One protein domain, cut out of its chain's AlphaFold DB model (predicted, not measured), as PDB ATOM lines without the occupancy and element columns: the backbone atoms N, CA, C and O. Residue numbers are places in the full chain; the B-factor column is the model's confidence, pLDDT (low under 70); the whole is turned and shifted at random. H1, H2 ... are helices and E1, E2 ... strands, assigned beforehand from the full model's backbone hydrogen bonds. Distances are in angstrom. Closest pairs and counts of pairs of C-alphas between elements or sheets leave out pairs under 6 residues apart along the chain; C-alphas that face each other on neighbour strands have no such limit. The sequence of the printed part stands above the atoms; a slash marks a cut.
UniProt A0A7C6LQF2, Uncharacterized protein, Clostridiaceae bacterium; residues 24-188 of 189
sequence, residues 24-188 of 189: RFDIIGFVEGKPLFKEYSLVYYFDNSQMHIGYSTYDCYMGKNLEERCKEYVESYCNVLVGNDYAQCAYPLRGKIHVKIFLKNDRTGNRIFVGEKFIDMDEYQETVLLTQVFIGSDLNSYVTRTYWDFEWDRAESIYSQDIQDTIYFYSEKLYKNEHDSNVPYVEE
ATOM      1  N   ARG A  24     128.971 147.112 154.568       89.25
ATOM      2  CA  ARG A  24     128.016 147.420 155.635       89.25
ATOM      3  C   ARG A  24     127.099 146.257 155.936       89.25
ATOM      4  O   ARG A  24     126.656 145.538 155.042       89.25
ATOM      5  N   PHE A  25     126.763 146.152 157.208       92.31
ATOM      6  CA  PHE A  25     125.733 145.270 157.707       92.31
ATOM      7  C   PHE A  25     124.755 146.052 158.575       92.31
ATOM      8  O   PHE A  25     125.117 146.526 159.650       92.31
ATOM      9  N   ASP A  26     123.513 146.138 158.119       91.75
ATOM     10  CA  ASP A  26     122.433 146.804 158.827       91.75
ATOM     11  C   ASP A  26     121.475 145.772 159.420       91.75
ATOM     12  O   ASP A  26     121.120 144.769 158.800       91.75
ATOM     13  N   ILE A  27     121.018 146.040 160.634       94.06
ATOM     14  CA  ILE A  27     119.908 145.335 161.260       94.06
ATOM     15  C   ILE A  27     118.710 146.256 161.221       94.06
ATOM     16  O   ILE A  27     118.787 147.387 161.694       94.06
ATOM     17  N   ILE A  28     117.601 145.737 160.705       93.19
ATOM     18  CA  ILE A  28     116.311 146.412 160.718       93.19
ATOM     19  C   ILE A  28     115.293 145.437 161.305       93.19
ATOM     20  O   ILE A  28     115.081 144.343 160.788       93.19
ATOM     21  N   GLY A  29     114.683 145.812 162.422       93.75
ATOM     22  CA  GLY A  29     113.743 144.978 163.159       93.75
ATOM     23  C   GLY A  29     112.445 145.709 163.462       93.75
ATOM     24  O   GLY A  29     112.489 146.835 163.945       93.75
ATOM     25  N   PHE A  30     111.302 145.054 163.279       92.12
ATOM     26  CA  PHE A  30     109.991 145.596 163.633       92.12
ATOM     27  C   PHE A  30     109.235 144.655 164.571       92.12
ATOM     28  O   PHE A  30     109.180 143.447 164.339       92.12
ATOM     29  N   VAL A  31     108.645 145.214 165.630       91.94
ATOM     30  CA  VAL A  31     107.684 144.515 166.500       91.94
ATOM     31  C   VAL A  31     106.420 145.347 166.615       91.94
ATOM     32  O   VAL A  31     106.442 146.437 167.195       91.94
ATOM     33  N   GLU A  32     105.317 144.818 166.106       87.94
ATOM     34  CA  GLU A  32     104.025 145.500 166.061       87.94
ATOM     35  C   GLU A  32     102.862 144.571 166.436       87.94
ATOM     36  O   GLU A  32     103.058 143.421 166.839       87.94
ATOM     37  N   GLY A  33     101.639 145.090 166.342       80.50
ATOM     38  CA  GLY A  33     100.411 144.378 166.685       80.50
ATOM     39  C   GLY A  33      99.729 144.943 167.929       80.50
ATOM     40  O   GLY A  33      99.986 146.078 168.336       80.50
ATOM     41  N   LYS A  34      98.822 144.158 168.531       71.00
ATOM     42  CA  LYS A  34      98.013 144.569 169.701       71.00
ATOM     43  C   LYS A  34      98.896 145.219 170.787       71.00
ATOM     44  O   LYS A  34     100.078 144.890 170.874       71.00
ATOM     45  N   PRO A  35      98.352 146.064 171.695       70.81
ATOM     46  CA  PRO A  35      99.128 146.890 172.644       70.81
ATOM     47  C   PRO A  35     100.213 146.166 173.465       70.81
ATOM     48  O   PRO A  35     101.114 146.808 174.006       70.81
ATOM     49  N   LEU A  36     100.119 144.837 173.547       74.50
ATOM     50  CA  LEU A  36     101.087 143.903 174.112       74.50
ATOM     51  C   LEU A  36     102.470 143.941 173.448       74.50
ATOM     52  O   LEU A  36     103.427 143.534 174.099       74.50
ATOM     53  N   PHE A  37     102.634 144.476 172.230       78.75
ATOM     54  CA  PHE A  37     103.958 144.633 171.601       78.75
ATOM     55  C   PHE A  37     104.955 145.396 172.494       78.75
ATOM     56  O   PHE A  37     106.165 145.178 172.440       78.75
ATOM     57  N   LYS A  38     104.452 146.260 173.386       84.31
ATOM     58  CA  LYS A  38     105.257 146.988 174.376       84.31
ATOM     59  C   LYS A  38     105.998 146.066 175.345       84.31
ATOM     60  O   LYS A  38     107.076 146.443 175.799       84.31
ATOM     61  N   GLU A  39     105.458 144.883 175.621       89.44
ATOM     62  CA  GLU A  39     106.037 143.876 176.518       89.44
ATOM     63  C   GLU A  39     107.033 142.944 175.822       89.44
ATOM     64  O   GLU A  39     107.599 142.071 176.475       89.44
ATOM     65  N   TYR A  40     107.248 143.105 174.516       91.88
ATOM     66  CA  TYR A  40     108.171 142.276 173.756       91.88
ATOM     67  C   TYR A  40     109.323 143.089 173.192       91.88
ATOM     68  O   TYR A  40     109.138 144.224 172.752       91.88
ATOM     69  N   SER A  41     110.507 142.487 173.166       94.81
ATOM     70  CA  SER A  41     111.690 143.082 172.560       94.81
ATOM     71  C   SER A  41     112.403 142.099 171.644       94.81
ATOM     72  O   SER A  41     112.569 140.930 171.999       94.81
ATOM     73  N   LEU A  42     112.859 142.575 170.483       96.50
ATOM     74  CA  LEU A  42     113.799 141.818 169.660       96.50
ATOM     75  C   LEU A  42     115.175 141.808 170.325       96.50
ATOM     76  O   LEU A  42     115.653 142.823 170.832       96.50
ATOM     77  N   VAL A  43     115.799 140.636 170.337       97.38
ATOM     78  CA  VAL A  43     117.125 140.411 170.904       97.38
ATOM     79  C   VAL A  43     117.968 139.646 169.899       97.38
ATOM     80  O   VAL A  43     117.555 138.600 169.399       97.38
ATOM     81  N   TYR A  44     119.175 140.149 169.664       97.25
ATOM     82  CA  TYR A  44     120.111 139.619 168.683       97.25
ATOM     83  C   TYR A  44     121.343 139.058 169.389       97.25
ATOM     84  O   TYR A  44     121.864 139.659 170.331       97.25
ATOM     85  N   TYR A  45     121.795 137.895 168.938       97.50
ATOM     86  CA  TYR A  45     123.005 137.236 169.415       97.50
ATOM     87  C   TYR A  45     123.965 137.047 168.252       97.50
ATOM     88  O   TYR A  45     123.616 136.357 167.299       97.50
ATOM     89  N   PHE A  46     125.160 137.624 168.350       96.38
ATOM     90  CA  PHE A  46     126.251 137.427 167.398       96.38
ATOM     91  C   PHE A  46     127.228 136.431 168.009       96.38
ATOM     92  O   PHE A  46     127.770 136.688 169.086       96.38
ATOM     93  N   ASP A  47     127.391 135.264 167.389       95.12
ATOM     94  CA  ASP A  47     128.259 134.185 167.883       95.12
ATOM     95  C   ASP A  47     128.034 133.866 169.377       95.12
ATOM     96  O   ASP A  47     128.957 133.631 170.158       95.12
ATOM     97  N   ASN A  48     126.760 133.843 169.779       92.69
ATOM     98  CA  ASN A  48     126.273 133.626 171.151       92.69
ATOM     99  C   ASN A  48     126.521 134.774 172.150       92.69
ATOM    100  O   ASN A  48     126.163 134.639 173.321       92.69
ATOM    101  N   SER A  49     127.033 135.921 171.705       95.25
ATOM    102  CA  SER A  49     127.096 137.151 172.501       95.25
ATOM    103  C   SER A  49     125.886 138.030 172.214       95.25
ATOM    104  O   SER A  49     125.604 138.345 171.061       95.25
ATOM    105  N   GLN A  50     125.147 138.422 173.254       94.19
ATOM    106  CA  GLN A  50     123.996 139.305 173.074       94.19
ATOM    107  C   GLN A  50     124.464 140.708 172.678       94.19
ATOM    108  O   GLN A  50     125.228 141.332 173.413       94.19
ATOM    109  N   MET A  51     123.934 141.219 171.571       92.88
ATOM    110  CA  MET A  51     124.153 142.594 171.141       92.88
ATOM    111  C   MET A  51     123.092 143.506 171.750       92.88
ATOM    112  O   MET A  51     121.912 143.149 171.841       92.88
ATOM    113  N   HIS A  52     123.511 144.688 172.196       89.56
ATOM    114  CA  HIS A  52     122.575 145.722 172.609       89.56
ATOM    115  C   HIS A  52     122.157 146.520 171.379       89.56
ATOM    116  O   HIS A  52     122.961 147.269 170.842       89.56
ATOM    117  N   ILE A  53     120.910 146.341 170.953       89.81
ATOM    118  CA  ILE A  53     120.311 147.100 169.857       89.81
ATOM    119  C   ILE A  53     119.147 147.884 170.446       89.81
ATOM    120  O   ILE A  53     118.209 147.301 171.000       89.81
ATOM    121  N   GLY A  54     119.264 149.209 170.400       86.19
ATOM    122  CA  GLY A  54     118.215 150.112 170.851       86.19
ATOM    123  C   GLY A  54     116.984 150.014 169.955       86.19
ATOM    124  O   GLY A  54     117.057 149.553 168.818       86.19
ATOM    125  N   TYR A  55     115.846 150.468 170.471       89.00
ATOM    126  CA  TYR A  55     114.660 150.662 169.653       89.00
ATOM    127  C   TYR A  55     114.058 152.031 169.896       89.00
ATOM    128  O   TYR A  55     114.129 152.585 170.996       89.00
ATOM    129  N   SER A  56     113.389 152.521 168.868       87.44
ATOM    130  CA  SER A  56     112.521 153.678 168.946       87.44
ATOM    131  C   SER A  56     111.078 153.247 168.712       87.44
ATOM    132  O   SER A  56     110.801 152.200 168.133       87.44
ATOM    133  N   THR A  57     110.129 154.021 169.230       84.19
ATOM    134  CA  THR A  57     108.702 153.776 169.004       84.19
ATOM    135  C   THR A  57     108.159 154.863 168.097       84.19
ATOM    136  O   THR A  57     108.153 156.031 168.488       84.19
ATOM    137  N   TYR A  58     107.677 154.467 166.926       75.19
ATOM    138  CA  TYR A  58     107.091 155.363 165.935       75.19
ATOM    139  C   TYR A  58     105.735 154.831 165.477       75.19
ATOM    140  O   TYR A  58     105.353 153.704 165.804       75.19
ATOM    141  N   ASP A  59     105.007 155.666 164.744       72.62
ATOM    142  CA  ASP A  59     103.799 155.252 164.044       72.62
ATOM    143  C   ASP A  59     104.257 154.559 162.756       72.62
ATOM    144  O   ASP A  59     104.902 155.174 161.905       72.62
ATOM    145  N   CYS A  60     104.015 153.254 162.649       66.94
ATOM    146  CA  CYS A  60     104.725 152.422 161.666       66.94
ATOM    147  C   CYS A  60     104.088 152.425 160.282       66.94
ATOM    148  O   CYS A  60     104.667 151.943 159.309       66.94
ATOM    149  N   TYR A  61     102.940 153.087 160.176       66.81
ATOM    150  CA  TYR A  61     102.231 153.304 158.935       66.81
ATOM    151  C   TYR A  61     102.222 154.796 158.623       66.81
ATOM    152  O   TYR A  61     101.567 155.593 159.290       66.81
ATOM    153  N   MET A  62     102.904 155.178 157.544       53.09
ATOM    154  CA  MET A  62     102.856 156.528 156.966       53.09
ATOM    155  C   MET A  62     101.537 156.753 156.186       53.09
ATOM    156  O   MET A  62     101.520 157.316 155.091       53.09
ATOM    157  N   GLY A  63     100.416 156.274 156.735       50.78
ATOM    158  CA  GLY A  63      99.071 156.268 156.157       50.78
ATOM    159  C   GLY A  63      97.999 156.538 157.221       50.78
ATOM    160  O   GLY A  63      98.275 156.507 158.410       50.78
ATOM    161  N   LYS A  64      96.770 156.851 156.786       43.16
ATOM    162  CA  LYS A  64      95.715 157.610 157.506       43.16
ATOM    163  C   LYS A  64      95.287 157.169 158.928       43.16
ATOM    164  O   LYS A  64      94.484 157.889 159.517       43.16
ATOM    165  N   ASN A  65      95.797 156.075 159.496       49.62
ATOM    166  CA  ASN A  65      95.453 155.614 160.845       49.62
ATOM    167  C   ASN A  65      96.648 155.774 161.802       49.62
ATOM    168  O   ASN A  65      97.543 154.940 161.854       49.62
ATOM    169  N   LEU A  66      96.624 156.864 162.572       51.50
ATOM    170  CA  LEU A  66      97.687 157.346 163.470       51.50
ATOM    171  C   LEU A  66      97.784 156.604 164.825       51.50
ATOM    172  O   LEU A  66      98.430 157.103 165.743       51.50
ATOM    173  N   GLU A  67      97.104 155.468 165.009       54.72
ATOM    174  CA  GLU A  67      96.995 154.815 166.330       54.72
ATOM    175  C   GLU A  67      97.861 153.558 166.498       54.72
ATOM    176  O   GLU A  67      98.017 153.066 167.619       54.72
ATOM    177  N   GLU A  68      98.472 153.053 165.426       63.53
ATOM    178  CA  GLU A  68      99.281 151.836 165.489       63.53
ATOM    179  C   GLU A  68     100.776 152.163 165.560       63.53
ATOM    180  O   GLU A  68     101.416 152.599 164.599       63.53
ATOM    181  N   ARG A  69     101.327 151.952 166.756       76.12
ATOM    182  CA  ARG A  69     102.750 152.105 167.056       76.12
ATOM    183  C   ARG A  69     103.462 150.768 166.962       76.12
ATOM    184  O   ARG A  69     102.933 149.768 167.436       76.12
ATOM    185  N   CYS A  70     104.693 150.779 166.476       85.38
ATOM    186  CA  CYS A  70     105.596 149.634 166.561       85.38
ATOM    187  C   CYS A  70     106.927 150.030 167.200       85.38
ATOM    188  O   CYS A  70     107.237 151.214 167.377       85.38
ATOM    189  N   LYS A  71     107.704 149.020 167.594       91.50
ATOM    190  CA  LYS A  71     109.114 149.185 167.946       91.50
ATOM    191  C   LYS A  71     109.956 148.933 166.706       91.50
ATOM    192  O   LYS A  71     109.882 147.846 166.142       91.50
ATOM    193  N   GLU A  72     110.761 149.917 166.343       91.19
ATOM    194  CA  GLU A  72     111.755 149.822 165.280       91.19
ATOM    195  C   GLU A  72     113.149 149.699 165.905       91.19
ATOM    196  O   GLU A  72     113.538 150.517 166.742       91.19
ATOM    197  N   TYR A  73     113.882 148.669 165.498       93.06
ATOM    198  CA  TYR A  73     115.250 148.360 165.896       93.06
ATOM    199  C   TYR A  73     116.149 148.617 164.697       93.06
ATOM    200  O   TYR A  73     116.011 147.930 163.689       93.06
ATOM    201  N   VAL A  74     117.064 149.577 164.808       91.19
ATOM    202  CA  VAL A  74     118.038 149.872 163.755       91.19
ATOM    203  C   VAL A  74     119.420 149.938 164.372       91.19
ATOM    204  O   VAL A  74     119.631 150.640 165.359       91.19
ATOM    205  N   GLU A  75     120.351 149.197 163.790       90.62
ATOM    206  CA  GLU A  75     121.769 149.270 164.121       90.62
ATOM    207  C   GLU A  75     122.587 148.970 162.875       90.62
ATOM    208  O   GLU A  75     122.170 148.155 162.053       90.62
ATOM    209  N   SER A  76     123.744 149.605 162.741       89.38
ATOM    210  CA  SER A  76     124.569 149.465 161.547       89.38
ATOM    211  C   SER A  76     126.040 149.276 161.898       89.38
ATOM    212  O   SER A  76     126.617 149.912 162.790       89.38
ATOM    213  N   TYR A  77     126.641 148.322 161.199       89.56
ATOM    214  CA  TYR A  77     127.993 147.841 161.399       89.56
ATOM    215  C   TYR A  77     128.772 147.941 160.101       89.56
ATOM    216  O   TYR A  77     128.227 147.761 159.013       89.56
ATOM    217  N   CYS A  78     130.077 148.154 160.218       88.25
ATOM    218  CA  CYS A  78     130.968 148.198 159.064       88.25
ATOM    219  C   CYS A  78     132.219 147.368 159.320       88.25
ATOM    220  O   CYS A  78     132.672 147.238 160.459       88.25
ATOM    221  N   ASN A  79     132.821 146.820 158.270       85.12
ATOM    222  CA  ASN A  79     134.052 146.036 158.417       85.12
ATOM    223  C   ASN A  79     135.262 146.872 158.883       85.12
ATOM    224  O   ASN A  79     136.212 146.363 159.502       85.12
ATOM    225  N   VAL A  80     135.204 148.184 158.673       79.88
ATOM    226  CA  VAL A  80     136.192 149.163 159.123       79.88
ATOM    227  C   VAL A  80     135.560 150.245 159.995       79.88
ATOM    228  O   VAL A  80     134.372 150.536 159.915       79.88
ATOM    229  N   LEU A  81     136.383 150.864 160.844       73.00
ATOM    230  CA  LEU A  81     135.960 152.001 161.653       73.00
ATOM    231  C   LEU A  81     135.981 153.267 160.792       73.00
ATOM    232  O   LEU A  81     137.036 153.657 160.290       73.00
ATOM    233  N   VAL A  82     134.825 153.911 160.651       67.19
ATOM    234  CA  VAL A  82     134.659 155.131 159.859       67.19
ATOM    235  C   VAL A  82     134.408 156.309 160.801       67.19
ATOM    236  O   VAL A  82     133.492 156.287 161.616       67.19
ATOM    237  N   GLY A  83     135.250 157.342 160.729       53.78
ATOM    238  CA  GLY A  83     135.114 158.533 161.570       53.78
ATOM    239  C   GLY A  83     133.966 159.435 161.108       53.78
ATOM    240  O   GLY A  83     134.124 160.119 160.108       53.78
ATOM    241  N   ASN A  84     132.875 159.441 161.881       46.28
ATOM    242  CA  ASN A  84     131.686 160.309 161.871       46.28
ATOM    243  C   ASN A  84     130.963 160.637 160.539       46.28
ATOM    244  O   ASN A  84     131.507 161.214 159.603       46.28
ATOM    245  N   ASP A  85     129.645 160.412 160.605       48.00
ATOM    246  CA  ASP A  85     128.538 161.004 159.831       48.00
ATOM    247  C   ASP A  85     128.286 160.567 158.385       48.00
ATOM    248  O   ASP A  85     127.300 160.997 157.787       48.00
ATOM    249  N   TYR A  86     129.074 159.646 157.831       41.12
ATOM    250  CA  TYR A  86     128.687 158.981 156.585       41.12
ATOM    251  C   TYR A  86     128.162 157.572 156.871       41.12
ATOM    252  O   TYR A  86     128.930 156.627 157.033       41.12
ATOM    253  N   ALA A  87     126.830 157.472 156.916       50.62
ATOM    254  CA  ALA A  87     126.058 156.233 156.815       50.62
ATOM    255  C   ALA A  87     126.234 155.210 157.949       50.62
ATOM    256  O   ALA A  87     126.549 154.052 157.709       50.62
ATOM    257  N   GLN A  88     125.976 155.655 159.181       58.41
ATOM    258  CA  GLN A  88     125.571 154.782 160.293       58.41
ATOM    259  C   GLN A  88     126.547 153.647 160.684       58.41
ATOM    260  O   GLN A  88     126.178 152.812 161.485       58.41
ATOM    261  N   CYS A  89     127.818 153.667 160.270       67.38
ATOM    262  CA  CYS A  89     128.860 152.735 160.737       67.38
ATOM    263  C   CYS A  89     129.225 152.923 162.231       67.38
ATOM    264  O   CYS A  89     130.334 153.364 162.552       67.38
ATOM    265  N   ALA A  90     128.314 152.632 163.160       62.78
ATOM    266  CA  ALA A  90     128.486 152.919 164.583       62.78
ATOM    267  C   ALA A  90     129.520 151.993 165.246       62.78
ATOM    268  O   ALA A  90     130.223 152.413 166.172       62.78
ATOM    269  N   TYR A  91     129.670 150.762 164.740       77.75
ATOM    270  CA  TYR A  91     130.542 149.747 165.334       77.75
ATOM    271  C   TYR A  91     131.285 148.913 164.276       77.75
ATOM    272  O   TYR A  91     130.681 148.493 163.286       77.75
ATOM    273  N   PRO A  92     132.588 148.626 164.470       85.31
ATOM    274  CA  PRO A  92     133.313 147.737 163.577       85.31
ATOM    275  C   PRO A  92     132.911 146.272 163.811       85.31
ATOM    276  O   PRO A  92     132.921 145.800 164.950       85.31
ATOM    277  N   LEU A  93     132.635 145.533 162.739       88.25
ATOM    278  CA  LEU A  93     132.278 144.113 162.759       88.25
ATOM    279  C   LEU A  93     132.930 143.406 161.568       88.25
ATOM    280  O   LEU A  93     132.796 143.874 160.449       88.25
ATOM    281  N   ARG A  94     133.669 142.312 161.782       89.06
ATOM    282  CA  ARG A  94     134.523 141.710 160.739       89.06
ATOM    283  C   ARG A  94     134.306 140.217 160.576       89.06
ATOM    284  O   ARG A  94     134.094 139.515 161.561       89.06
ATOM    285  N   GLY A  95     134.523 139.748 159.350       90.81
ATOM    286  CA  GLY A  95     134.480 138.339 158.991       90.81
ATOM    287  C   GLY A  95     133.061 137.784 158.965       90.81
ATOM    288  O   GLY A  95     132.098 138.502 158.709       90.81
ATOM    289  N   LYS A  96     132.953 136.481 159.229       95.06
ATOM    290  CA  LYS A  96     131.687 135.746 159.230       95.06
ATOM    291  C   LYS A  96     131.099 135.708 160.638       95.06
ATOM    292  O   LYS A  96     131.789 135.268 161.555       95.06
ATOM    293  N   ILE A  97     129.837 136.100 160.785       95.00
ATOM    294  CA  ILE A  97     129.097 136.101 162.051       95.00
ATOM    295  C   ILE A  97     127.829 135.264 161.916       95.00
ATOM    296  O   ILE A  97     127.092 135.370 160.932       95.00
ATOM    297  N   HIS A  98     127.543 134.451 162.933       96.81
ATOM    298  CA  HIS A  98     126.255 133.780 163.077       96.81
ATOM    299  C   HIS A  98     125.315 134.629 163.932       96.81
ATOM    300  O   HIS A  98     125.566 134.845 165.122       96.81
ATOM    301  N   VAL A  99     124.223 135.101 163.333       97.56
ATOM    302  CA  VAL A  99     123.215 135.916 164.011       97.56
ATOM    303  C   VAL A  99     122.010 135.054 164.360       97.56
ATOM    304  O   VAL A  99     121.379 134.483 163.473       97.56
ATOM    305  N   LYS A 100     121.662 134.990 165.648       98.25
ATOM    306  CA  LYS A 100     120.411 134.391 166.143       98.25
ATOM    307  C   LYS A 100     119.490 135.474 166.675       98.25
ATOM    308  O   LYS A 100     119.936 136.357 167.413       98.25
ATOM    309  N   ILE A 101     118.209 135.364 166.355       97.81
ATOM    310  CA  ILE A 101     117.207 136.382 166.650       97.81
ATOM    311  C   ILE A 101     116.111 135.772 167.505       97.81
ATOM    312  O   ILE A 101     115.599 134.684 167.225       97.81
ATOM    313  N   PHE A 102     115.748 136.488 168.562       97.19
ATOM    314  CA  PHE A 102     114.690 136.084 169.468       97.19
ATOM    315  C   PHE A 102     113.725 137.230 169.714       97.19
ATOM    316  O   PHE A 102     114.140 138.367 169.937       97.19
ATOM    317  N   LEU A 103     112.442 136.899 169.793       95.81
ATOM    318  CA  LEU A 103     111.450 137.750 170.421       95.81
ATOM    319  C   LEU A 103     111.392 137.390 171.907       95.81
ATOM    320  O   LEU A 103     111.030 136.271 172.280       95.81
ATOM    321  N   LYS A 104     111.777 138.327 172.768       95.19
ATOM    322  CA  LYS A 104     111.776 138.156 174.220       95.19
ATOM    323  C   LYS A 104     110.552 138.825 174.825       95.19
ATOM    324  O   LYS A 104     110.340 140.010 174.603       95.19
ATOM    325  N   ASN A 105     109.804 138.094 175.643       93.00
ATOM    326  CA  ASN A 105     108.836 138.688 176.556       93.00
ATOM    327  C   ASN A 105     109.599 139.322 177.731       93.00
ATOM    328  O   ASN A 105     110.309 138.636 178.472       93.00
ATOM    329  N   ASP A 106     109.484 140.631 177.907       92.25
ATOM    330  CA  ASP A 106     110.226 141.376 178.922       92.25
ATOM    331  C   ASP A 106     109.693 141.170 180.342       92.25
ATOM    332  O   ASP A 106     110.437 141.376 181.302       92.25
ATOM    333  N   ARG A 107     108.451 140.695 180.483       90.62
ATOM    334  CA  ARG A 107     107.834 140.368 181.773       90.62
ATOM    335  C   ARG A 107     108.240 138.982 182.271       90.62
ATOM    336  O   ARG A 107     108.558 138.832 183.445       90.62
ATOM    337  N   THR A 108     108.191 137.966 181.408       91.06
ATOM    338  CA  THR A 108     108.447 136.563 181.796       91.06
ATOM    339  C   THR A 108     109.889 136.130 181.547       91.06
ATOM    340  O   THR A 108     110.363 135.175 182.156       91.06
ATOM    341  N   GLY A 109     110.603 136.824 180.657       91.88
ATOM    342  CA  GLY A 109     111.923 136.424 180.181       91.88
ATOM    343  C   GLY A 109     111.890 135.319 179.121       91.88
ATOM    344  O   GLY A 109     112.955 134.966 178.607       91.88
ATOM    345  N   ASN A 110     110.704 134.806 178.771       92.31
ATOM    346  CA  ASN A 110     110.528 133.792 177.736       92.31
ATOM    347  C   ASN A 110     111.039 134.304 176.391       92.31
ATOM    348  O   ASN A 110     110.894 135.483 176.060       92.31
ATOM    349  N   ARG A 111     111.641 133.405 175.613       93.81
ATOM    350  CA  ARG A 111     112.222 133.719 174.309       93.81
ATOM    351  C   ARG A 111     111.636 132.806 173.254       93.81
ATOM    352  O   ARG A 111     111.643 131.589 173.415       93.81
ATOM    353  N   ILE A 112     111.187 133.418 172.176       93.88
ATOM    354  CA  ILE A 112     110.717 132.747 170.975       93.88
ATOM    355  C   ILE A 112     111.815 132.917 169.935       93.88
ATOM    356  O   ILE A 112     112.274 134.036 169.708       93.88
ATOM    357  N   PHE A 113     112.282 131.814 169.359       94.81
ATOM    358  CA  PHE A 113     113.247 131.857 168.268       94.81
ATOM    359  C   PHE A 113     112.549 132.356 167.002       94.81
ATOM    360  O   PHE A 113     111.514 131.813 166.632       94.81
ATOM    361  N   VAL A 114     113.100 133.405 166.395       94.19
ATOM    362  CA  VAL A 114     112.520 134.087 165.225       94.19
ATOM    363  C   VAL A 114     113.298 133.768 163.952       94.19
ATOM    364  O   VAL A 114     112.755 133.824 162.856       94.19
ATOM    365  N   GLY A 115     114.576 133.425 164.084       94.06
ATOM    366  CA  GLY A 115     115.390 133.030 162.950       94.06
ATOM    367  C   GLY A 115     116.876 133.085 163.247       94.06
ATOM    368  O   GLY A 115     117.330 133.600 164.274       94.06
ATOM    369  N   GLU A 116     117.639 132.551 162.305       96.00
ATOM    370  CA  GLU A 116     119.084 132.691 162.264       96.00
ATOM    371  C   GLU A 116     119.558 132.972 160.842       96.00
ATOM    372  O   GLU A 116     118.921 132.555 159.868       96.00
ATOM    373  N   LYS A 117     120.667 133.704 160.731       95.88
ATOM    374  CA  LYS A 117     121.324 134.034 159.464       95.88
ATOM    375  C   LYS A 117     122.839 134.043 159.642       95.88
ATOM    376  O   LYS A 117     123.352 134.365 160.714       95.88
ATOM    377  N   PHE A 118     123.544 133.688 158.576       95.62
ATOM    378  CA  PHE A 118     124.994 133.824 158.488       95.62
ATOM    379  C   PHE A 118     125.316 135.079 157.685       95.62
ATOM    380  O   PHE A 118     124.860 135.230 156.552       95.62
ATOM    381  N   ILE A 119     126.086 135.976 158.288       95.12
ATOM    382  CA  ILE A 119     126.505 137.233 157.676       95.12
ATOM    383  C   ILE A 119     127.997 137.130 157.401       95.12
ATOM    384  O   ILE A 119     128.768 136.897 158.329       95.12
ATOM    385  N   ASP A 120     128.405 137.283 156.148       93.94
ATOM    386  CA  ASP A 120     129.804 137.472 155.783       93.94
ATOM    387  C   ASP A 120     130.008 138.944 155.433       93.94
ATOM    388  O   ASP A 120     129.497 139.432 154.426       93.94
ATOM    389  N   MET A 121     130.726 139.659 156.300       90.88
ATOM    390  CA  MET A 121     130.968 141.093 156.142       90.88
ATOM    391  C   MET A 121     131.764 141.433 154.884       90.88
ATOM    392  O   MET A 121     131.779 142.595 154.514       90.88
ATOM    393  N   ASP A 122     132.426 140.467 154.245       88.75
ATOM    394  CA  ASP A 122     133.249 140.702 153.056       88.75
ATOM    395  C   ASP A 122     132.560 140.215 151.759       88.75
ATOM    396  O   ASP A 122     133.138 140.299 150.674       88.75
ATOM    397  N   GLU A 123     131.339 139.671 151.852       91.00
ATOM    398  CA  GLU A 123     130.627 139.069 150.714       91.00
ATOM    399  C   GLU A 123     129.907 140.105 149.843       91.00
ATOM    400  O   GLU A 123     129.938 140.007 148.614       91.00
ATOM    401  N   TYR A 124     129.293 141.112 150.467       91.06
ATOM    402  CA  TYR A 124     128.488 142.131 149.796       91.06
ATOM    403  C   TYR A 124     128.836 143.533 150.291       91.06
ATOM    404  O   TYR A 124     129.203 143.719 151.447       91.06
ATOM    405  N   GLN A 125     128.656 144.538 149.429       89.12
ATOM    406  CA  GLN A 125     128.875 145.938 149.813       89.12
ATOM    407  C   GLN A 125     127.868 146.406 150.869       89.12
ATOM    408  O   GLN A 125     128.235 147.118 151.798       89.12
ATOM    409  N   GLU A 126     126.603 146.002 150.763       90.38
ATOM    410  CA  GLU A 126     125.617 146.221 151.824       90.38
ATOM    411  C   GLU A 126     124.803 144.947 152.032       90.38
ATOM    412  O   GLU A 126     124.307 144.348 151.074       90.38
ATOM    413  N   THR A 127     124.660 144.558 153.294       93.88
ATOM    414  CA  THR A 127     123.803 143.468 153.754       93.88
ATOM    415  C   THR A 127     122.812 144.023 154.770       93.88
ATOM    416  O   THR A 127     123.211 144.721 155.694       93.88
ATOM    417  N   VAL A 128     121.534 143.683 154.647       94.19
ATOM    418  CA  VAL A 128     120.493 144.024 155.621       94.19
ATOM    419  C   VAL A 128     119.914 142.730 156.181       94.19
ATOM    420  O   VAL A 128     119.441 141.876 155.435       94.19
ATOM    421  N   LEU A 129     119.925 142.586 157.503       95.44
ATOM    422  CA  LEU A 129     119.118 141.596 158.207       95.44
ATOM    423  C   LEU A 129     117.795 142.245 158.598       95.44
ATOM    424  O   LEU A 129     117.731 142.997 159.575       95.44
ATOM    425  N   LEU A 130     116.747 141.940 157.838       94.75
ATOM    426  CA  LEU A 130     115.400 142.429 158.098       94.75
ATOM    427  C   LEU A 130     114.635 141.391 158.917       94.75
ATOM    428  O   LEU A 130     114.579 140.219 158.554       94.75
ATOM    429  N   THR A 131     114.055 141.809 160.039       95.31
ATOM    430  CA  THR A 131     113.214 140.961 160.891       95.31
ATOM    431  C   THR A 131     111.907 141.662 161.208       95.31
ATOM    432  O   THR A 131     111.902 142.804 161.656       95.31
ATOM    433  N   GLN A 132     110.787 140.977 161.024       93.12
ATOM    434  CA  GLN A 132     109.462 141.533 161.278       93.12
ATOM    435  C   GLN A 132     108.671 140.585 162.162       93.12
ATOM    436  O   GLN A 132     108.709 139.371 161.971       93.12
ATOM    437  N   VAL A 133     107.979 141.147 163.149       93.00
ATOM    438  CA  VAL A 133     107.156 140.414 164.104       93.00
ATOM    439  C   VAL A 133     105.831 141.139 164.283       93.00
ATOM    440  O   VAL A 133     105.797 142.288 164.724       93.00
ATOM    441  N   PHE A 134     104.741 140.422 164.034       90.69
ATOM    442  CA  PHE A 134     103.381 140.880 164.272       90.69
ATOM    443  C   PHE A 134     102.720 140.047 165.373       90.69
ATOM    444  O   PHE A 134     102.637 138.820 165.294       90.69
ATOM    445  N   ILE A 135     102.238 140.718 166.419       88.81
ATOM    446  CA  ILE A 135     101.584 140.094 167.572       88.81
ATOM    447  C   ILE A 135     100.069 140.291 167.466       88.81
ATOM    448  O   ILE A 135      99.540 141.371 167.756       88.81
ATOM    449  N   GLY A 136      99.344 139.232 167.110       82.88
ATOM    450  CA  GLY A 136      97.892 139.292 167.005       82.88
ATOM    451  C   GLY A 136      97.241 138.041 166.427       82.88
ATOM    452  O   GLY A 136      97.879 137.179 165.835       82.88
ATOM    453  N   SER A 137      95.920 137.978 166.581       72.69
ATOM    454  CA  SER A 137      95.089 136.823 166.218       72.69
ATOM    455  C   SER A 137      94.755 136.729 164.737       72.69
ATOM    456  O   SER A 137      94.336 135.671 164.277       72.69
ATOM    457  N   ASP A 138      94.888 137.830 164.000       78.69
ATOM    458  CA  ASP A 138      94.463 137.927 162.609       78.69
ATOM    459  C   ASP A 138      95.541 138.618 161.780       78.69
ATOM    460  O   ASP A 138      95.740 139.826 161.898       78.69
ATOM    461  N   LEU A 139      96.224 137.855 160.928       76.19
ATOM    462  CA  LEU A 139      97.212 138.401 160.002       76.19
ATOM    463  C   LEU A 139      96.583 139.402 159.020       76.19
ATOM    464  O   LEU A 139      97.258 140.323 158.586       76.19
ATOM    465  N   ASN A 140      95.280 139.305 158.729       75.94
ATOM    466  CA  ASN A 140      94.592 140.269 157.861       75.94
ATOM    467  C   ASN A 140      94.409 141.641 158.523       75.94
ATOM    468  O   ASN A 140      94.045 142.600 157.847       75.94
ATOM    469  N   SER A 141      94.627 141.732 159.840       75.12
ATOM    470  CA  SER A 141      94.658 143.014 160.546       75.12
ATOM    471  C   SER A 141      96.014 143.711 160.446       75.12
ATOM    472  O   SER A 141      96.116 144.872 160.829       75.12
ATOM    473  N   TYR A 142      97.034 143.034 159.909       74.75
ATOM    474  CA  TYR A 142      98.292 143.676 159.576       74.75
ATOM    475  C   TYR A 142      98.086 144.695 158.449       74.75
ATOM    476  O   TYR A 142      97.455 144.409 157.427       74.75
ATOM    477  N   VAL A 143      98.639 145.891 158.629       72.62
ATOM    478  CA  VAL A 143      98.626 146.947 157.620       72.62
ATOM    479  C   VAL A 143      99.985 146.954 156.931       72.62
ATOM    480  O   VAL A 143     101.009 146.996 157.586       72.62
ATOM    481  N   THR A 144     100.029 146.932 155.603       74.81
ATOM    482  CA  THR A 144     101.296 147.011 154.854       74.81
ATOM    483  C   THR A 144     102.056 148.310 155.137       74.81
ATOM    484  O   THR A 144     101.492 149.410 155.055       74.81
ATOM    485  N   ARG A 145     103.357 148.195 155.434       74.94
ATOM    486  CA  ARG A 145     104.261 149.344 155.608       74.94
ATOM    487  C   ARG A 145     104.679 149.934 154.261       74.94
ATOM    488  O   ARG A 145     104.681 149.276 153.230       74.94
ATOM    489  N   THR A 146     105.040 151.218 154.253       73.12
ATOM    490  CA  THR A 146     105.495 151.896 153.021       73.12
ATOM    491  C   THR A 146     106.907 151.474 152.607       73.12
ATOM    492  O   THR A 146     107.214 151.447 151.420       73.12
ATOM    493  N   TYR A 147     107.758 151.152 153.581       75.44
ATOM    494  CA  TYR A 147     109.134 150.706 153.377       75.44
ATOM    495  C   TYR A 147     109.389 149.461 154.211       75.44
ATOM    496  O   TYR A 147     108.766 149.297 155.262       75.44
ATOM    497  N   TRP A 148     110.317 148.622 153.743       82.81
ATOM    498  CA  TRP A 148     110.700 147.384 154.424       82.81
ATOM    499  C   TRP A 148     109.486 146.507 154.762       82.81
ATOM    500  O   TRP A 148     109.432 145.914 155.832       82.81
ATOM    501  N   ASP A 149     108.473 146.481 153.890       80.31
ATOM    502  CA  ASP A 149     107.326 145.591 154.061       80.31
ATOM    503  C   ASP A 149     107.682 144.180 153.613       80.31
ATOM    504  O   ASP A 149     108.560 143.992 152.768       80.31
ATOM    505  N   PHE A 150     107.005 143.201 154.198       77.69
ATOM    506  CA  PHE A 150     107.202 141.798 153.882       77.69
ATOM    507  C   PHE A 150     105.948 141.181 153.267       77.69
ATOM    508  O   PHE A 150     104.822 141.556 153.592       77.69
ATOM    509  N   GLU A 151     106.147 140.188 152.403       81.62
ATOM    510  CA  GLU A 151     105.072 139.326 151.924       81.62
ATOM    511  C   GLU A 151     104.665 138.356 153.045       81.62
ATOM    512  O   GLU A 151     105.242 137.288 153.236       81.62
ATOM    513  N   TRP A 152     103.674 138.752 153.846       83.12
ATOM    514  CA  TRP A 152     103.269 138.023 155.057       83.12
ATOM    515  C   TRP A 152     102.719 136.611 154.829       83.12
ATOM    516  O   TRP A 152     102.574 135.855 155.789       83.12
ATOM    517  N   ASP A 153     102.453 136.212 153.587       84.25
ATOM    518  CA  ASP A 153     102.108 134.831 153.228       84.25
ATOM    519  C   ASP A 153     103.257 133.840 153.486       84.25
ATOM    520  O   ASP A 153     103.022 132.642 153.654       84.25
ATOM    521  N   ARG A 154     104.488 134.342 153.576       86.19
ATOM    522  CA  ARG A 154     105.700 133.578 153.882       86.19
ATOM    523  C   ARG A 154     106.067 133.579 155.372       86.19
ATOM    524  O   ARG A 154     107.077 132.981 155.742       86.19
ATOM    525  N   ALA A 155     105.296 134.259 156.222       90.19
ATOM    526  CA  ALA A 155     105.604 134.374 157.642       90.19
ATOM    527  C   ALA A 155     105.408 133.042 158.379       90.19
ATOM    528  O   ALA A 155     104.441 132.306 158.163       90.19
ATOM    529  N   GLU A 156     106.308 132.759 159.315       92.44
ATOM    530  CA  GLU A 156     106.113 131.701 160.297       92.44
ATOM    531  C   GLU A 156     105.142 132.169 161.384       92.44
ATOM    532  O   GLU A 156     104.940 133.367 161.594       92.44
ATOM    533  N   SER A 157     104.519 131.222 162.091       92.19
ATOM    534  CA  SER A 157     103.603 131.545 163.184       92.19
ATOM    535  C   SER A 157     103.749 130.605 164.371       92.19
ATOM    536  O   SER A 157     104.054 129.419 164.231       92.19
ATOM    537  N   ILE A 158     103.503 131.140 165.565       92.12
ATOM    538  CA  ILE A 158     103.485 130.374 166.809       92.12
ATOM    539  C   ILE A 158     102.385 130.877 167.738       92.12
ATOM    540  O   ILE A 158     102.194 132.079 167.916       92.12
ATOM    541  N   TYR A 159     101.675 129.949 168.377       89.81
ATOM    542  CA  TYR A 159     100.745 130.292 169.447       89.81
ATOM    543  C   TYR A 159     101.510 130.554 170.748       89.81
ATOM    544  O   TYR A 159     102.189 129.668 171.273       89.81
ATOM    545  N   SER A 160     101.383 131.762 171.288       84.94
ATOM    546  CA  SER A 160     102.007 132.166 172.543       84.94
ATOM    547  C   SER A 160     101.013 132.065 173.694       84.94
ATOM    548  O   SER A 160     100.032 132.806 173.776       84.94
ATOM    549  N   GLN A 161     101.302 131.165 174.638       84.75
ATOM    550  CA  GLN A 161     100.498 131.002 175.853       84.75
ATOM    551  C   GLN A 161     100.519 132.253 176.744       84.75
ATOM    552  O   GLN A 161      99.538 132.516 177.438       84.75
ATOM    553  N   ASP A 162     101.596 133.046 176.689       82.50
ATOM    554  CA  ASP A 162     101.764 134.253 177.509       82.50
ATOM    555  C   ASP A 162     100.719 135.333 177.184       82.50
ATOM    556  O   ASP A 162     100.338 136.109 178.062       82.50
ATOM    557  N   ILE A 163     100.258 135.374 175.931       83.56
ATOM    558  CA  ILE A 163      99.275 136.349 175.429       83.56
ATOM    559  C   ILE A 163      97.973 135.699 174.953       83.56
ATOM    560  O   ILE A 163      97.050 136.410 174.569       83.56
ATOM    561  N   GLN A 164      97.900 134.366 175.000       87.06
ATOM    562  CA  GLN A 164      96.806 133.557 174.461       87.06
ATOM    563  C   GLN A 164      96.472 133.892 173.000       87.06
ATOM    564  O   GLN A 164      95.312 133.848 172.592       87.06
ATOM    565  N   ASP A 165      97.494 134.227 172.217       86.69
ATOM    566  CA  ASP A 165      97.354 134.734 170.855       86.69
ATOM    567  C   ASP A 165      98.504 134.239 169.960       86.69
ATOM    568  O   ASP A 165      99.461 133.622 170.437       86.69
ATOM    569  N   THR A 166      98.401 134.487 168.659       89.88
ATOM    570  CA  THR A 166      99.399 134.090 167.661       89.88
ATOM    571  C   THR A 166     100.431 135.194 167.461       89.88
ATOM    572  O   THR A 166     100.137 136.388 167.532       89.88
ATOM    573  N   ILE A 167     101.673 134.785 167.239       91.19
ATOM    574  CA  ILE A 167     102.775 135.656 166.856       91.19
ATOM    575  C   ILE A 167     103.224 135.203 165.478       91.19
ATOM    576  O   ILE A 167     103.576 134.036 165.310       91.19
ATOM    577  N   TYR A 168     103.202 136.124 164.524       92.75
ATOM    578  CA  TYR A 168     103.708 135.928 163.173       92.75
ATOM    579  C   TYR A 168     105.070 136.588 163.060       92.75
ATOM    580  O   TYR A 168     105.273 137.676 163.603       92.75
ATOM    581  N   PHE A 169     106.008 135.943 162.384       93.44
ATOM    582  CA  PHE A 169     107.344 136.492 162.242       93.44
ATOM    583  C   PHE A 169     108.040 136.017 160.976       93.44
ATOM    584  O   PHE A 169     107.751 134.949 160.440       93.44
ATOM    585  N   TYR A 170     108.992 136.821 160.519       92.75
ATOM    586  CA  TYR A 170     109.873 136.469 159.420       92.75
ATOM    587  C   TYR A 170     111.219 137.180 159.549       92.75
ATOM    588  O   TYR A 170     111.300 138.284 160.095       92.75
ATOM    589  N   SER A 171     112.276 136.541 159.049       93.88
ATOM    590  CA  SER A 171     113.616 137.117 159.000       93.88
ATOM    591  C   SER A 171     114.349 136.723 157.719       93.88
ATOM    592  O   SER A 171     114.529 135.534 157.435       93.88
ATOM    593  N   GLU A 172     114.842 137.720 156.990       93.00
ATOM    594  CA  GLU A 172     115.573 137.568 155.729       93.00
ATOM    595  C   GLU A 172     116.901 138.320 155.722       93.00
ATOM    596  O   GLU A 172     117.087 139.323 156.415       93.00
ATOM    597  N   LYS A 173     117.828 137.805 154.908       94.62
ATOM    598  CA  LYS A 173     119.069 138.482 154.545       94.62
ATOM    599  C   LYS A 173     118.872 139.083 153.157       94.62
ATOM    600  O   LYS A 173     118.623 138.370 152.188       94.62
ATOM    601  N   LEU A 174     118.992 140.398 153.083       94.12
ATOM    602  CA  LEU A 174     118.942 141.181 151.862       94.12
ATOM    603  C   LEU A 174     120.349 141.697 151.553       94.12
ATOM    604  O   LEU A 174     121.096 142.017 152.476       94.12
ATOM    605  N   TYR A 175     120.723 141.817 150.283       93.69
ATOM    606  CA  TYR A 175     122.048 142.315 149.912       93.69
ATOM    607  C   TYR A 175     122.059 143.150 148.633       93.69
ATOM    608  O   TYR A 175     121.154 143.071 147.798       93.69
ATOM    609  N   LYS A 176     123.126 143.932 148.458       91.75
ATOM    610  CA  LYS A 176     123.503 144.545 147.179       91.75
ATOM    611  C   LYS A 176     125.021 144.685 147.058       91.75
ATOM    612  O   LYS A 176     125.749 144.792 148.041       91.75
ATOM    613  N   ASN A 177     125.495 144.707 145.815       87.31
ATOM    614  CA  ASN A 177     126.923 144.761 145.483       87.31
ATOM    615  C   ASN A 177     127.458 146.186 145.278       87.31
ATOM    616  O   ASN A 177     128.604 146.351 144.874       87.31
ATOM    617  N   GLU A 178     126.638 147.211 145.516       83.81
ATOM    618  CA  GLU A 178     126.984 148.607 145.249       83.81
ATOM    619  C   GLU A 178     126.327 149.537 146.278       83.81
ATOM    620  O   GLU A 178     125.172 149.339 146.656       83.81
ATOM    621  N   HIS A 179     127.029 150.601 146.681       74.81
ATOM    622  CA  HIS A 179     126.496 151.674 147.531       74.81
ATOM    623  C   HIS A 179     125.641 152.680 146.736       74.81
ATOM    624  O   HIS A 179     125.913 153.883 146.737       74.81
ATOM    625  N   ASP A 180     124.624 152.198 146.021       75.88
ATOM    626  CA  ASP A 180     123.651 153.032 145.303       75.88
ATOM    627  C   ASP A 180     122.258 152.847 145.923       75.88
ATOM    628  O   ASP A 180     121.829 151.727 146.205       75.88
ATOM    629  N   SER A 181     121.556 153.952 146.182       74.12
ATOM    630  CA  SER A 181     120.182 153.946 146.696       74.12
ATOM    631  C   SER A 181     119.146 153.587 145.628       74.12
ATOM    632  O   SER A 181     118.015 153.254 145.965       74.12
ATOM    633  N   ASN A 182     119.503 153.690 144.345       80.81
ATOM    634  CA  ASN A 182     118.628 153.351 143.222       80.81
ATOM    635  C   ASN A 182     118.664 151.858 142.876       80.81
ATOM    636  O   ASN A 182     117.812 151.387 142.121       80.81
ATOM    637  N   VAL A 183     119.646 151.119 143.400       81.19
ATOM    638  CA  VAL A 183     119.751 149.672 143.217       81.19
ATOM    639  C   VAL A 183     118.927 148.987 144.311       81.19
ATOM    640  O   VAL A 183     119.213 149.186 145.494       81.19
ATOM    641  N   PRO A 184     117.897 148.198 143.953       84.62
ATOM    642  CA  PRO A 184     117.100 147.482 144.936       84.62
ATOM    643  C   PRO A 184     117.915 146.360 145.583       84.62
ATOM    644  O   PRO A 184     118.800 145.769 144.959       84.62
ATOM    645  N   TYR A 185     117.575 146.045 146.829       89.25
ATOM    646  CA  TYR A 185     118.112 144.879 147.512       89.25
ATOM    647  C   TYR A 185     117.620 143.577 146.872       89.25
ATOM    648  O   TYR A 185     116.496 143.496 146.372       89.25
ATOM    649  N   VAL A 186     118.464 142.549 146.930       90.69
ATOM    650  CA  VAL A 186     118.144 141.180 146.523       90.69
ATOM    651  C   VAL A 186     118.021 140.315 147.771       90.69
ATOM    652  O   VAL A 186     118.883 140.372 148.642       90.69
ATOM    653  N   GLU A 187     116.958 139.515 147.859       87.38
ATOM    654  CA  GLU A 187     116.813 138.511 148.915       87.38
ATOM    655  C   GLU A 187     117.734 137.313 148.648       87.38
ATOM    656  O   GLU A 187     117.735 136.740 147.553       87.38
ATOM    657  N   GLU A 188     118.507 136.920 149.658       83.00
ATOM    658  CA  GLU A 188     119.306 135.700 149.624       83.00
ATOM    659  C   GLU A 188     118.450 134.494 150.039       83.00
ATOM    660  O   GLU A 188     117.894 134.462 151.139       83.00
TER     661      GLU A 188
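Overview. This is residues 24 to 188 of the 189 residues of an uncharacterized protein of Clostridiaceae bacterium (UniProt A0A7C6LQF2). Two twisted sheets lie face to face as a sandwich: a larger one of six strands, E4 E5 E1 E8 E10 E9, and a smaller one of four, E3 E2 E6 E7, with strands running nearly along each other. The short helix H1 sits at one end between E1 and E2, and much of the long link of residues 136 to 155 folds back over the larger sheet's other face. The 165 printed residues hold one named helix and ten named strands, in the order E1 H1 E2 E3 E4 E5 E6 E7 E8 E9 E10, mostly strand. The larger sheet is mixed, the smaller antiparallel. The whole is compact, with a radius of gyration of the C-alphas of 16.0 A and spans of 44 by 36 by 28 A.

Along the chain. In the larger sheet, E1 is residues 24 to 33, 29.9 A long, from C-alpha 24 at (128.016, 147.420, 155.635). E4 is residues 55 to 59, E5 69 to 78 with 29.6 A, E8 126 to 135 with 29.4 A, and E9 156 to 160. E10, residues 165 to 176, is 36.6 A long and ends at C-alpha 176, (123.503, 144.545, 147.179). In the smaller sheet, E2 is residues 40 to 46, E3 49 to 51, E6 96 to 105 with 28.8 A, and E7 111 to 120 with 25.8 A. H1 is residues 35 to 39.

Arrangement. The larger sheet is strongly twisted, with edge strands E4 and E9. E1 and E8 are parallel, with N 26 and O 127 2.8 A apart; E8 and E10 are antiparallel, with N 128 and O 174 2.8 A apart. E5 and E1 are antiparallel, with N 25 and O 77 2.8 A apart. E4 and E5, and E9 and E10, are hairpins, with N 56 to O 72 and N 158 to O 167 each 2.9 A. The smaller sheet's planes stand 17 degrees from the larger's, and the facing parts are 9.5 A apart, centre to centre. E2 and E6 are antiparallel, with N 43 and O 102 2.8 A apart. E2 and E3, and E6 and E7, are hairpins, with N 49 to O 46 and N 97 to O 119 each 2.8 A. E7 bends by 56 degrees at residue 114; the closest C-alphas of E7 and E10 are Gly 115 and Ser 171, 6.0 A. H1 is on the larger sheet at a height of 7.3 A, only just over E1, with 3 C-alphas falling on it; it only grazes the smaller one. In H1, 0 of 1 O i to N i+4 pairs and 2 of 2 O i to N i+3 pairs are within hydrogen-bond range.

Size, cuts and confidence. The C-alphas farthest apart, Gly 83 and Gln 164, are 47.5 A apart. The printed part has no cut. The links E5 to E6 and E8 to E9 are long. Mean pLDDT of the printed part is 84.6; residues 60 to 68 and 82 to 90 are under 70.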